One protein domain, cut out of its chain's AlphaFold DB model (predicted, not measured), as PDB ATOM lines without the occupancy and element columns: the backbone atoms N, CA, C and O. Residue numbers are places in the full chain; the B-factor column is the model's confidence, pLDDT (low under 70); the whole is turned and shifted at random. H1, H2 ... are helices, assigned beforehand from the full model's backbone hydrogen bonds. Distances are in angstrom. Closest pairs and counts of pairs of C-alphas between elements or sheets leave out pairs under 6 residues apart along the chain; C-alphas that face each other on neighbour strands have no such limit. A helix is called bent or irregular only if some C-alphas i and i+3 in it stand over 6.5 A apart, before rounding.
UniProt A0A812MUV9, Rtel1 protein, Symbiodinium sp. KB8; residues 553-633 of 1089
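Overview. This is residues 553 to 633 of the 1089 residues of the protein "Rtel1 protein" of Symbiodinium sp. KB8 (UniProt A0A812MUV9). This is a compact cluster of short helices: H3, H4 and H5 have their centres in a triangle, with H5 packed at steep angles on both others, while the longest helix, H2, stands off towards one end. The small helix H1 sits between H2 and the H4 and H5 part, and the loop of residues 561 to 570 lies at the H2 end. The 81 printed residues hold five named helices, in the order H1, H2, H3, H4, H5, and no named strand; the class is all helix. The whole is compact, with a radius of gyration of the C-alphas of 11.8 A, and a rounded outline spanning 31 by 24 by 22 A.

Arrangement. Begin with H2, residues 571 to 583. With residues 571 to 575 alone it touches H1, residues 557 to 560; the closest C-alphas, those of Asn 575 and Arg 557, are 7.3 A apart. H2 is close to but not clearly touching H3, residues 588 to 599: the closest C-alphas, of Val 582 and His 590, are 6.7 A apart, and the lines are about perpendicular at 80 degrees. Next look at H5, residues 621 to 631, which H1 only just touches, with 3 pairs of C-alphas within 8 A; the closest are Phe 560 and Tyr 622, 5.2 A apart. H3 touches H5 at a steep tilt of 39 degrees, the same way, with the C-alphas of Gly 597 and Lys 624 closest at 6.4 A. H4, residues 607 to 616, touches H5 at a steep tilt of 66 degrees, opposite ways; the C-alphas of Cys 614 and Pro 621 come closest, at 5.6 A. H1 only just touches H4, again with 3 pairs within 8 A, the closest C-alphas being Phe 560 and Val 611 at 6.1 A. H3 and H4 are near each other, with 6 pairs of C-alphas within 10 A, while H2 is apart from H4 and H5, and H1 from H3. Every O i to N i+4 pair is within hydrogen-bond range in H2 and H4; in H3 it is 6 of 8, in H5 5 of 7, and H1 is too short for such a pair.

Along the chain. Find C-alpha 571 at (-5.203, 1.209, -4.305); from there H2 runs 18.7 A to C-alpha 583 at (-16.782, -12.255, -10.119). H3 measures 16.3 A and is irregular, with C-alphas 595 and 598 8.4 A apart. H4 measures 14.5 A, and H5 16.2 A, ending at C-alpha 631, (-9.110, -0.118, -30.615). H1 begins at C-alpha 557, (-10.463, 2.722, -10.531), and is 5.0 A long.

Size, cuts and confidence. The two C-alphas farthest apart, of Ser 565 and Glu 633, are 33.7 A apart. The printed part has no cut. The links H2 to H3 and H4 to H5 are tight, the other two short, and no link is long. Mean pLDDT of the printed part is 88.5; residue 572 alone is under 70.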
ATOM      1  N   VAL A 553      -9.359   8.497 -22.678       94.56
ATOM      2  CA  VAL A 553      -8.539   8.860 -21.511       94.56
ATOM      3  C   VAL A 553      -8.486   7.680 -20.547       94.56
ATOM      4  O   VAL A 553      -9.514   7.237 -20.035       94.56
ATOM      5  N   LEU A 554      -7.288   7.164 -20.291       92.62
ATOM      6  CA  LEU A 554      -7.056   6.111 -19.309       92.62
ATOM      7  C   LEU A 554      -6.911   6.705 -17.911       92.62
ATOM      8  O   LEU A 554      -6.482   7.840 -17.747       92.62
ATOM      9  N   GLY A 555      -7.240   5.912 -16.896       90.00
ATOM     10  CA  GLY A 555      -7.201   6.304 -15.490       90.00
ATOM     11  C   GLY A 555      -7.438   5.105 -14.576       90.00
ATOM     12  O   GLY A 555      -7.719   3.991 -15.034       90.00
ATOM     13  N   SER A 556      -7.245   5.299 -13.274       89.56
ATOM     14  CA  SER A 556      -7.380   4.242 -12.268       89.56
ATOM     15  C   SER A 556      -8.846   4.026 -11.863       89.56
ATOM     16  O   SER A 556      -9.733   4.826 -12.178       89.56
ATOM     17  N   ARG A 557      -9.126   2.950 -11.112       89.88
ATOM     18  CA  ARG A 557     -10.463   2.722 -10.531       89.88
ATOM     19  C   ARG A 557     -10.894   3.853  -9.595       89.88
ATOM     20  O   ARG A 557     -12.087   4.112  -9.498       89.88
ATOM     21  N   GLN A 558      -9.947   4.566  -8.987       89.19
ATOM     22  CA  GLN A 558     -10.230   5.702  -8.113       89.19
ATOM     23  C   GLN A 558     -10.953   6.833  -8.854       89.19
ATOM     24  O   GLN A 558     -11.780   7.515  -8.258       89.19
ATOM     25  N   HIS A 559     -10.684   6.996 -10.150       90.38
ATOM     26  CA  HIS A 559     -11.327   8.011 -10.982       90.38
ATOM     27  C   HIS A 559     -12.649   7.537 -11.603       90.38
ATOM     28  O   HIS A 559     -13.544   8.346 -11.817       90.38
ATOM     29  N   PHE A 560     -12.796   6.234 -11.867       94.12
ATOM     30  CA  PHE A 560     -13.914   5.690 -12.652       94.12
ATOM     31  C   PHE A 560     -14.953   4.875 -11.862       94.12
ATOM     32  O   PHE A 560     -15.999   4.524 -12.411       94.12
ATOM     33  N   CYS A 561     -14.691   4.493 -10.609       95.19
ATOM     34  CA  CYS A 561     -15.573   3.584  -9.874       95.19
ATOM     35  C   CYS A 561     -16.857   4.274  -9.386       95.19
ATOM     36  O   CYS A 561     -16.817   5.151  -8.528       95.19
ATOM     37  N   LEU A 562     -18.013   3.789  -9.858       94.75
ATOM     38  CA  LEU A 562     -19.347   4.237  -9.428       94.75
ATOM     39  C   LEU A 562     -19.938   3.420  -8.262       94.75
ATOM     40  O   LEU A 562     -20.954   3.805  -7.684       94.75
ATOM     41  N   HIS A 563     -19.350   2.268  -7.924       93.94
ATOM     42  CA  HIS A 563     -19.891   1.368  -6.905       93.94
ATOM     43  C   HIS A 563     -19.589   1.874  -5.490       93.94
ATOM     44  O   HIS A 563     -18.427   1.930  -5.098       93.94
ATOM     45  N   GLN A 564     -20.621   2.180  -4.701       89.38
ATOM     46  CA  GLN A 564     -20.494   2.958  -3.460       89.38
ATOM     47  C   GLN A 564     -19.645   2.300  -2.359       89.38
ATOM     48  O   GLN A 564     -18.992   3.009  -1.597       89.38
ATOM     49  N   SER A 565     -19.626   0.967  -2.256       85.06
ATOM     50  CA  SER A 565     -18.746   0.267  -1.303       85.06
ATOM     51  C   SER A 565     -17.298   0.173  -1.791       85.06
ATOM     52  O   SER A 565     -16.375   0.227  -0.988       85.06
ATOM     53  N   VAL A 566     -17.081   0.091  -3.106       87.69
ATOM     54  CA  VAL A 566     -15.746  -0.077  -3.700       87.69
ATOM     55  C   VAL A 566     -15.054   1.280  -3.847       87.69
ATOM     56  O   VAL A 566     -13.855   1.392  -3.612       87.69
ATOM     57  N   SER A 567     -15.801   2.342  -4.161       89.62
ATOM     58  CA  SER A 567     -15.277   3.703  -4.340       89.62
ATOM     59  C   SER A 567     -14.747   4.337  -3.047       89.62
ATOM     60  O   SER A 567     -14.009   5.313  -3.117       89.62
ATOM     61  N   ARG A 568     -15.109   3.799  -1.872       85.69
ATOM     62  CA  ARG A 568     -14.595   4.234  -0.557       85.69
ATOM     63  C   ARG A 568     -13.170   3.758  -0.281       85.69
ATOM     64  O   ARG A 568     -12.505   4.313   0.588       85.69
ATOM     65  N   HIS A 569     -12.721   2.728  -0.988       80.25
ATOM     66  CA  HIS A 569     -11.368   2.201  -0.884       80.25
ATOM     67  C   HIS A 569     -10.493   2.760  -2.009       80.25
ATOM     68  O   HIS A 569     -10.992   3.182  -3.052       80.25
ATOM     69  N   THR A 570      -9.179   2.720  -1.819       76.81
ATOM     70  CA  THR A 570      -8.176   3.133  -2.811       76.81
ATOM     71  C   THR A 570      -7.125   2.032  -2.992       76.81
ATOM     72  O   THR A 570      -7.050   1.092  -2.196       76.81
ATOM     73  N   GLY A 571      -6.336   2.110  -4.067       72.81
ATOM     74  CA  GLY A 571      -5.203   1.209  -4.305       72.81
ATOM     75  C   GLY A 571      -5.582  -0.273  -4.450       72.81
ATOM     76  O   GLY A 571      -6.606  -0.615  -5.048       72.81
ATOM     77  N   ALA A 572      -4.745  -1.163  -3.906       68.25
ATOM     78  CA  ALA A 572      -4.910  -2.616  -4.022       68.25
ATOM     79  C   ALA A 572      -6.247  -3.107  -3.445       68.25
ATOM     80  O   ALA A 572      -6.955  -3.873  -4.099       68.25
ATOM     81  N   ARG A 573      -6.665  -2.573  -2.289       71.00
ATOM     82  CA  ARG A 573      -7.946  -2.917  -1.652       71.00
ATOM     83  C   ARG A 573      -9.145  -2.582  -2.539       71.00
ATOM     84  O   ARG A 573     -10.079  -3.373  -2.635       71.00
ATOM     85  N   GLN A 574      -9.115  -1.443  -3.236       83.31
ATOM     86  CA  GLN A 574     -10.150  -1.105  -4.220       83.31
ATOM     87  C   GLN A 574     -10.176  -2.108  -5.380       83.31
ATOM     88  O   GLN A 574     -11.249  -2.517  -5.825       83.31
ATOM     89  N   ASN A 575      -9.003  -2.510  -5.873       80.00
ATOM     90  CA  ASN A 575      -8.881  -3.473  -6.964       80.00
ATOM     91  C   ASN A 575      -9.384  -4.868  -6.563       80.00
ATOM     92  O   ASN A 575     -10.072  -5.501  -7.363       80.00
ATOM     93  N   ALA A 576      -9.054  -5.338  -5.359       72.00
ATOM     94  CA  ALA A 576      -9.501  -6.621  -4.811       72.00
ATOM     95  C   ALA A 576     -11.027  -6.644  -4.623       72.00
ATOM     96  O   ALA A 576     -11.710  -7.488  -5.198       72.00
ATOM     97  N   MET A 577     -11.584  -5.626  -3.956       76.81
ATOM     98  CA  MET A 577     -13.036  -5.490  -3.777       76.81
ATOM     99  C   MET A 577     -13.777  -5.409  -5.113       76.81
ATOM    100  O   MET A 577     -14.826  -6.025  -5.272       76.81
ATOM    101  N   CYS A 578     -13.233  -4.669  -6.089       86.88
ATOM    102  CA  CYS A 578     -13.799  -4.589  -7.435       86.88
ATOM    103  C   CYS A 578     -13.828  -5.955  -8.129       86.88
ATOM    104  O   CYS A 578     -14.818  -6.251  -8.790       86.88
ATOM    105  N   ARG A 579     -12.760  -6.757  -8.011       83.62
ATOM    106  CA  ARG A 579     -12.696  -8.117  -8.569       83.62
ATOM    107  C   ARG A 579     -13.761  -9.006  -7.930       83.62
ATOM    108  O   ARG A 579     -14.620  -9.500  -8.647       83.62
ATOM    109  N   LYS A 580     -13.816  -9.047  -6.594       77.25
ATOM    110  CA  LYS A 580     -14.812  -9.822  -5.837       77.25
ATOM    111  C   LYS A 580     -16.251  -9.540  -6.281       77.25
ATOM    112  O   LYS A 580     -16.967 -10.450  -6.686       77.25
ATOM    113  N   VAL A 581     -16.676  -8.271  -6.288       85.81
ATOM    114  CA  VAL A 581     -18.061  -7.924  -6.676       85.81
ATOM    115  C   VAL A 581     -18.356  -8.150  -8.164       85.81
ATOM    116  O   VAL A 581     -19.523  -8.231  -8.553       85.81
ATOM    117  N   VAL A 582     -17.328  -8.191  -9.013       88.44
ATOM    118  CA  VAL A 582     -17.460  -8.485 -10.445       88.44
ATOM    119  C   VAL A 582     -17.605  -9.986 -10.678       88.44
ATOM    120  O   VAL A 582     -18.500 -10.376 -11.432       88.44
ATOM    121  N   ASP A 583     -16.783 -10.794 -10.014       81.12
ATOM    122  CA  ASP A 583     -16.782 -12.255 -10.119       81.12
ATOM    123  C   ASP A 583     -18.081 -12.841  -9.554       81.12
ATOM    124  O   ASP A 583     -18.735 -13.649 -10.208       81.12
ATOM    125  N   GLU A 584     -18.546 -12.319  -8.414       83.56
ATOM    126  CA  GLU A 584     -19.849 -12.656  -7.825       83.56
ATOM    127  C   GLU A 584     -21.047 -12.093  -8.620       83.56
ATOM    128  O   GLU A 584     -22.197 -12.272  -8.223       83.56
ATOM    129  N   GLN A 585     -20.803 -11.360  -9.715       87.38
ATOM    130  CA  GLN A 585     -21.820 -10.665 -10.514       87.38
ATOM    131  C   GLN A 585     -22.747  -9.749  -9.694       87.38
ATOM    132  O   GLN A 585     -23.915  -9.566 -10.028       87.38
ATOM    133  N   LYS A 586     -22.229  -9.120  -8.634       89.88
ATOM    134  CA  LYS A 586     -22.981  -8.193  -7.768       89.88
ATOM    135  C   LYS A 586     -22.834  -6.725  -8.167       89.88
ATOM    136  O   LYS A 586     -23.546  -5.874  -7.646       89.88
ATOM    137  N   CYS A 587     -21.928  -6.395  -9.089       94.00
ATOM    138  CA  CYS A 587     -21.736  -5.021  -9.552       94.00
ATOM    139  C   CYS A 587     -22.753  -4.636 -10.653       94.00
ATOM    140  O   CYS A 587     -22.567  -5.046 -11.805       94.00
ATOM    141  N   PRO A 588     -23.765  -3.782 -10.376       93.00
ATOM    142  CA  PRO A 588     -24.793  -3.426 -11.363       93.00
ATOM    143  C   PRO A 588     -24.204  -2.757 -12.610       93.00
ATOM    144  O   PRO A 588     -24.618  -3.046 -13.729       93.00
ATOM    145  N   TYR A 589     -23.176  -1.926 -12.433       95.81
ATOM    146  CA  TYR A 589     -22.523  -1.218 -13.531       95.81
ATOM    147  C   TYR A 589     -21.731  -2.155 -14.456       95.81
ATOM    148  O   TYR A 589     -21.699  -1.954 -15.669       95.81
ATOM    149  N   HIS A 590     -21.078  -3.190 -13.916       95.06
ATOM    150  CA  HIS A 590     -20.347  -4.160 -14.739       95.06
ATOM    151  C   HIS A 590     -21.307  -5.063 -15.527       95.06
ATOM    152  O   HIS A 590     -21.079  -5.334 -16.706       95.06
ATOM    153  N   ILE A 591     -22.432  -5.450 -14.917       93.38
ATOM    154  CA  ILE A 591     -23.522  -6.138 -15.620       93.38
ATOM    155  C   ILE A 591     -24.066  -5.248 -16.746       93.38
ATOM    156  O   ILE A 591     -24.252  -5.715 -17.869       93.38
ATOM    157  N   GLY A 592     -24.280  -3.958 -16.471       91.38
ATOM    158  CA  GLY A 592     -24.718  -2.985 -17.470       91.38
ATOM    159  C   GLY A 592     -23.722  -2.811 -18.618       91.38
ATOM    160  O   GLY A 592     -24.133  -2.771 -19.775       91.38
ATOM    161  N   PHE A 593     -22.415  -2.812 -18.332       93.62
ATOM    162  CA  PHE A 593     -21.365  -2.828 -19.358       93.62
ATOM    163  C   PHE A 593     -21.488  -4.044 -20.289       93.62
ATOM    164  O   PHE A 593     -21.506  -3.864 -21.505       93.62
ATOM    165  N   ARG A 594     -21.667  -5.255 -19.744       91.25
ATOM    166  CA  ARG A 594     -21.847  -6.471 -20.559       91.25
ATOM    167  C   ARG A 594     -23.102  -6.423 -21.444       91.25
ATOM    168  O   ARG A 594     -23.088  -6.983 -22.532       91.25
ATOM    169  N   LYS A 595     -24.179  -5.766 -20.993       87.94
ATOM    170  CA  LYS A 595     -25.465  -5.698 -21.719       87.94
ATOM    171  C   LYS A 595     -25.545  -4.561 -22.744       87.94
ATOM    172  O   LYS A 595     -26.062  -4.760 -23.837       87.94
ATOM    173  N   CYS A 596     -25.086  -3.364 -22.381       82.50
ATOM    174  CA  CYS A 596     -25.325  -2.122 -23.128       82.50
ATOM    175  C   CYS A 596     -24.055  -1.279 -23.343       82.50
ATOM    176  O   CYS A 596     -24.162  -0.123 -23.753       82.50
ATOM    177  N   GLY A 597     -22.855  -1.816 -23.094       76.94
ATOM    178  CA  GLY A 597     -21.598  -1.062 -23.162       76.94
ATOM    179  C   GLY A 597     -21.300  -0.418 -24.523       76.94
ATOM    180  O   GLY A 597     -20.681   0.642 -24.566       76.94
ATOM    181  N   SER A 598     -21.788  -0.989 -25.628       81.00
ATOM    182  CA  SER A 598     -21.624  -0.430 -26.980       81.00
ATOM    183  C   SER A 598     -22.421   0.856 -27.225       81.00
ATOM    184  O   SER A 598     -22.075   1.622 -28.118       81.00
ATOM    185  N   LYS A 599     -23.460   1.130 -26.424       79.44
ATOM    186  CA  LYS A 599     -24.322   2.317 -26.573       79.44
ATOM    187  C   LYS A 599     -23.696   3.595 -26.011       79.44
ATOM    188  O   LYS A 599     -24.191   4.685 -26.277       79.44
ATOM    189  N   VAL A 600     -22.628   3.474 -25.222       84.88
ATOM    190  CA  VAL A 600     -21.951   4.615 -24.599       84.88
ATOM    191  C   VAL A 600     -20.690   4.937 -25.390       84.88
ATOM    192  O   VAL A 600     -19.798   4.102 -25.506       84.88
ATOM    193  N   SER A 601     -20.592   6.154 -25.918       85.88
ATOM    194  CA  SER A 601     -19.361   6.632 -26.557       85.88
ATOM    195  C   SER A 601     -18.442   7.303 -25.536       85.88
ATOM    196  O   SER A 601     -18.892   8.153 -24.757       85.88
ATOM    197  N   THR A 602     -17.161   6.934 -25.575       84.31
ATOM    198  CA  THR A 602     -16.044   7.550 -24.836       84.31
ATOM    199  C   THR A 602     -15.247   8.544 -25.686       84.31
ATOM    200  O   THR A 602     -14.382   9.236 -25.156       84.31
ATOM    201  N   ALA A 603     -15.549   8.642 -26.987       86.38
ATOM    202  CA  ALA A 603     -14.788   9.448 -27.935       86.38
ATOM    203  C   ALA A 603     -14.808  10.934 -27.556       86.38
ATOM    204  O   ALA A 603     -15.883  11.506 -27.368       86.38
ATOM    205  N   LEU A 604     -13.625  11.556 -27.503       87.50
ATOM    206  CA  LEU A 604     -13.447  12.978 -27.183       87.50
ATOM    207  C   LEU A 604     -14.108  13.397 -25.865       87.50
ATOM    208  O   LEU A 604     -14.626  14.508 -25.765       87.50
ATOM    209  N   LYS A 605     -14.094  12.525 -24.856       89.94
ATOM    210  CA  LYS A 605     -14.578  12.849 -23.512       89.94
ATOM    211  C   LYS A 605     -13.446  12.822 -22.492       89.94
ATOM    212  O   LYS A 605     -12.544  11.990 -22.588       89.94
ATOM    213  N   ASP A 606     -13.495  13.737 -21.527       91.88
ATOM    214  CA  ASP A 606     -12.639  13.669 -20.340       91.88
ATOM    215  C   ASP A 606     -13.162  12.628 -19.330       91.88
ATOM    216  O   ASP A 606     -14.190  11.977 -19.543       91.88
ATOM    217  N   ILE A 607     -12.416  12.406 -18.244       91.75
ATOM    218  CA  ILE A 607     -12.752  11.385 -17.241       91.75
ATOM    219  C   ILE A 607     -14.141  11.650 -16.653       91.75
ATOM    220  O   ILE A 607     -14.957  10.735 -16.550       91.75
ATOM    221  N   GLU A 608     -14.423  12.895 -16.283       92.19
ATOM    222  CA  GLU A 608     -15.665  13.309 -15.646       92.19
ATOM    223  C   GLU A 608     -16.872  13.145 -16.580       92.19
ATOM    224  O   GLU A 608     -17.903  12.605 -16.169       92.19
ATOM    225  N   GLU A 609     -16.736  13.526 -17.850       93.50
ATOM    226  CA  GLU A 609     -17.757  13.342 -18.885       93.50
ATOM    227  C   GLU A 609     -18.041  11.858 -19.171       93.50
ATOM    228  O   GLU A 609     -19.202  11.466 -19.361       93.50
ATOM    229  N   ILE A 610     -17.003  11.011 -19.181       93.62
ATOM    230  CA  ILE A 610     -17.144   9.555 -19.333       93.62
ATOM    231  C   ILE A 610     -17.908   8.977 -18.142       93.62
ATOM    232  O   ILE A 610     -18.866   8.223 -18.335       93.62
ATOM    233  N   VAL A 611     -17.508   9.332 -16.918       94.88
ATOM    234  CA  VAL A 611     -18.156   8.873 -15.683       94.88
ATOM    235  C   VAL A 611     -19.625   9.283 -15.663       94.88
ATOM    236  O   VAL A 611     -20.477   8.452 -15.347       94.88
ATOM    237  N   HIS A 612     -19.935  10.522 -16.047       94.44
ATOM    238  CA  HIS A 612     -21.305  11.020 -16.125       94.44
ATOM    239  C   HIS A 612     -22.145  10.233 -17.142       94.44
ATOM    240  O   HIS A 612     -23.158   9.647 -16.765       94.44
ATOM    241  N   SER A 613     -21.666  10.107 -18.384       93.12
ATOM    242  CA  SER A 613     -22.364   9.369 -19.454       93.12
ATOM    243  C   SER A 613     -22.620   7.905 -19.075       93.12
ATOM    244  O   SER A 613     -23.683   7.340 -19.328       93.12
ATOM    245  N   CYS A 614     -21.629   7.262 -18.454       94.19
ATOM    246  CA  CYS A 614     -21.730   5.877 -18.013       94.19
ATOM    247  C   CYS A 614     -22.687   5.718 -16.826       94.19
ATOM    248  O   CYS A 614     -23.394   4.715 -16.749       94.19
ATOM    249  N   LYS A 615     -22.740   6.699 -15.918       93.94
ATOM    250  CA  LYS A 615     -23.678   6.702 -14.792       93.94
ATOM    251  C   LYS A 615     -25.125   6.769 -15.276       93.94
ATOM    252  O   LYS A 615     -25.936   5.981 -14.804       93.94
ATOM    253  N   GLU A 616     -25.432   7.639 -16.237       93.19
ATOM    254  CA  GLU A 616     -26.771   7.729 -16.843       93.19
ATOM    255  C   GLU A 616     -27.171   6.431 -17.554       93.19
ATOM    256  O   GLU A 616     -28.308   5.973 -17.448       93.19
ATOM    257  N   ALA A 617     -26.214   5.787 -18.223       91.19
ATOM    258  CA  ALA A 617     -26.428   4.528 -18.928       91.19
ATOM    259  C   ALA A 617     -26.359   3.271 -18.033       91.19
ATOM    260  O   ALA A 617     -26.520   2.161 -18.543       91.19
ATOM    261  N   ASN A 618     -26.100   3.408 -16.725       94.19
ATOM    262  CA  ASN A 618     -25.821   2.297 -15.800       94.19
ATOM    263  C   ASN A 618     -24.695   1.349 -16.272       94.19
ATOM    264  O   ASN A 618     -24.736   0.141 -16.047       94.19
ATOM    265  N   VAL A 619     -23.662   1.892 -16.914       95.81
ATOM    266  CA  VAL A 619     -22.495   1.166 -17.436       95.81
ATOM    267  C   VAL A 619     -21.276   1.428 -16.550       95.81
ATOM    268  O   VAL A 619     -21.111   2.517 -16.010       95.81
ATOM    269  N   CYS A 620     -20.393   0.439 -16.385       95.81
ATOM    270  CA  CYS A 620     -19.138   0.623 -15.655       95.81
ATOM    271  C   CYS A 620     -18.146   1.455 -16.485       95.81
ATOM    272  O   CYS A 620     -17.670   0.948 -17.506       95.81
ATOM    273  N   PRO A 621     -17.759   2.667 -16.038       95.75
ATOM    274  CA  PRO A 621     -16.846   3.515 -16.803       95.75
ATOM    275  C   PRO A 621     -15.459   2.879 -16.952       95.75
ATOM    276  O   PRO A 621     -14.877   2.908 -18.029       95.75
ATOM    277  N   TYR A 622     -14.954   2.239 -15.888       94.44
ATOM    278  CA  TYR A 622     -13.623   1.626 -15.872       94.44
ATOM    279  C   TYR A 622     -13.469   0.535 -16.943       94.44
ATOM    280  O   TYR A 622     -12.544   0.587 -17.749       94.44
ATOM    281  N   PHE A 623     -14.382  -0.442 -16.977       92.94
ATOM    282  CA  PHE A 623     -14.319  -1.524 -17.965       92.94
ATOM    283  C   PHE A 623     -14.611  -1.027 -19.381       92.94
ATOM    284  O   PHE A 623     -13.965  -1.478 -20.322       92.94
ATOM    285  N   LYS A 624     -15.512  -0.048 -19.528       93.44
ATOM    286  CA  LYS A 624     -15.816   0.564 -20.823       93.44
ATOM    287  C   LYS A 624     -14.595   1.250 -21.440       93.44
ATOM    288  O   LYS A 624     -14.244   0.958 -22.576       93.44
ATOM    289  N   VAL A 625     -13.909   2.093 -20.671       92.88
ATOM    290  CA  VAL A 625     -12.670   2.764 -21.099       92.88
ATOM    291  C   VAL A 625     -11.583   1.754 -21.460       92.88
ATOM    292  O   VAL A 625     -10.888   1.938 -22.453       92.88
ATOM    293  N   ARG A 626     -11.438   0.669 -20.689       91.06
ATOM    294  CA  ARG A 626     -10.456  -0.388 -20.976       91.06
ATOM    295  C   ARG A 626     -10.755  -1.156 -22.260       91.06
ATOM    296  O   ARG A 626      -9.815  -1.513 -22.959       91.06
ATOM    297  N   GLU A 627     -12.027  -1.396 -22.563       90.44
ATOM    298  CA  GLU A 627     -12.420  -2.044 -23.814       90.44
ATOM    299  C   GLU A 627     -12.165  -1.126 -25.013       90.44
ATOM    300  O   GLU A 627     -11.495  -1.524 -25.962       90.44
ATOM    301  N   ASP A 628     -12.592   0.136 -24.930       91.12
ATOM    302  CA  ASP A 628     -12.392   1.112 -26.009       91.12
ATOM    303  C   ASP A 628     -10.907   1.409 -26.251       91.12
ATOM    304  O   ASP A 628     -10.476   1.603 -27.387       91.12
ATOM    305  N   ALA A 629     -10.090   1.382 -25.196       91.56
ATOM    306  CA  ALA A 629      -8.647   1.567 -25.290       91.56
ATOM    307  C   ALA A 629      -7.936   0.485 -26.118       91.56
ATOM    308  O   ALA A 629      -6.789   0.700 -26.500       91.56
ATOM    309  N   LYS A 630      -8.554  -0.661 -26.429       88.56
ATOM    310  CA  LYS A 630      -7.933  -1.670 -27.307       88.56
ATOM    311  C   LYS A 630      -7.874  -1.202 -28.759       88.56
ATOM    312  O   LYS A 630      -6.841  -1.382 -29.398       88.56
ATOM    313  N   GLU A 631      -8.916  -0.512 -29.214       86.88
ATOM    314  CA  GLU A 631      -9.110  -0.118 -30.615       86.88
ATOM    315  C   GLU A 631      -8.974   1.400 -30.851       86.88
ATOM    316  O   GLU A 631      -8.899   1.851 -31.993       86.88
ATOM    317  N   ALA A 632      -8.900   2.205 -29.784       91.50
ATOM    318  CA  ALA A 632      -8.787   3.659 -29.879       91.50
ATOM    319  C   ALA A 632      -7.569   4.122 -30.697       91.50
ATOM    320  O   ALA A 632      -6.466   3.568 -30.604       91.50
ATOM    321  N   GLU A 633      -7.757   5.206 -31.445       92.31
ATOM    322  CA  GLU A 633      -6.730   5.819 -32.288       92.31
ATOM    323  C   GLU A 633      -5.745   6.669 -31.482       92.31
ATOM    324  O   GLU A 633      -4.555   6.717 -31.802       92.31
TER     325      GLU A 633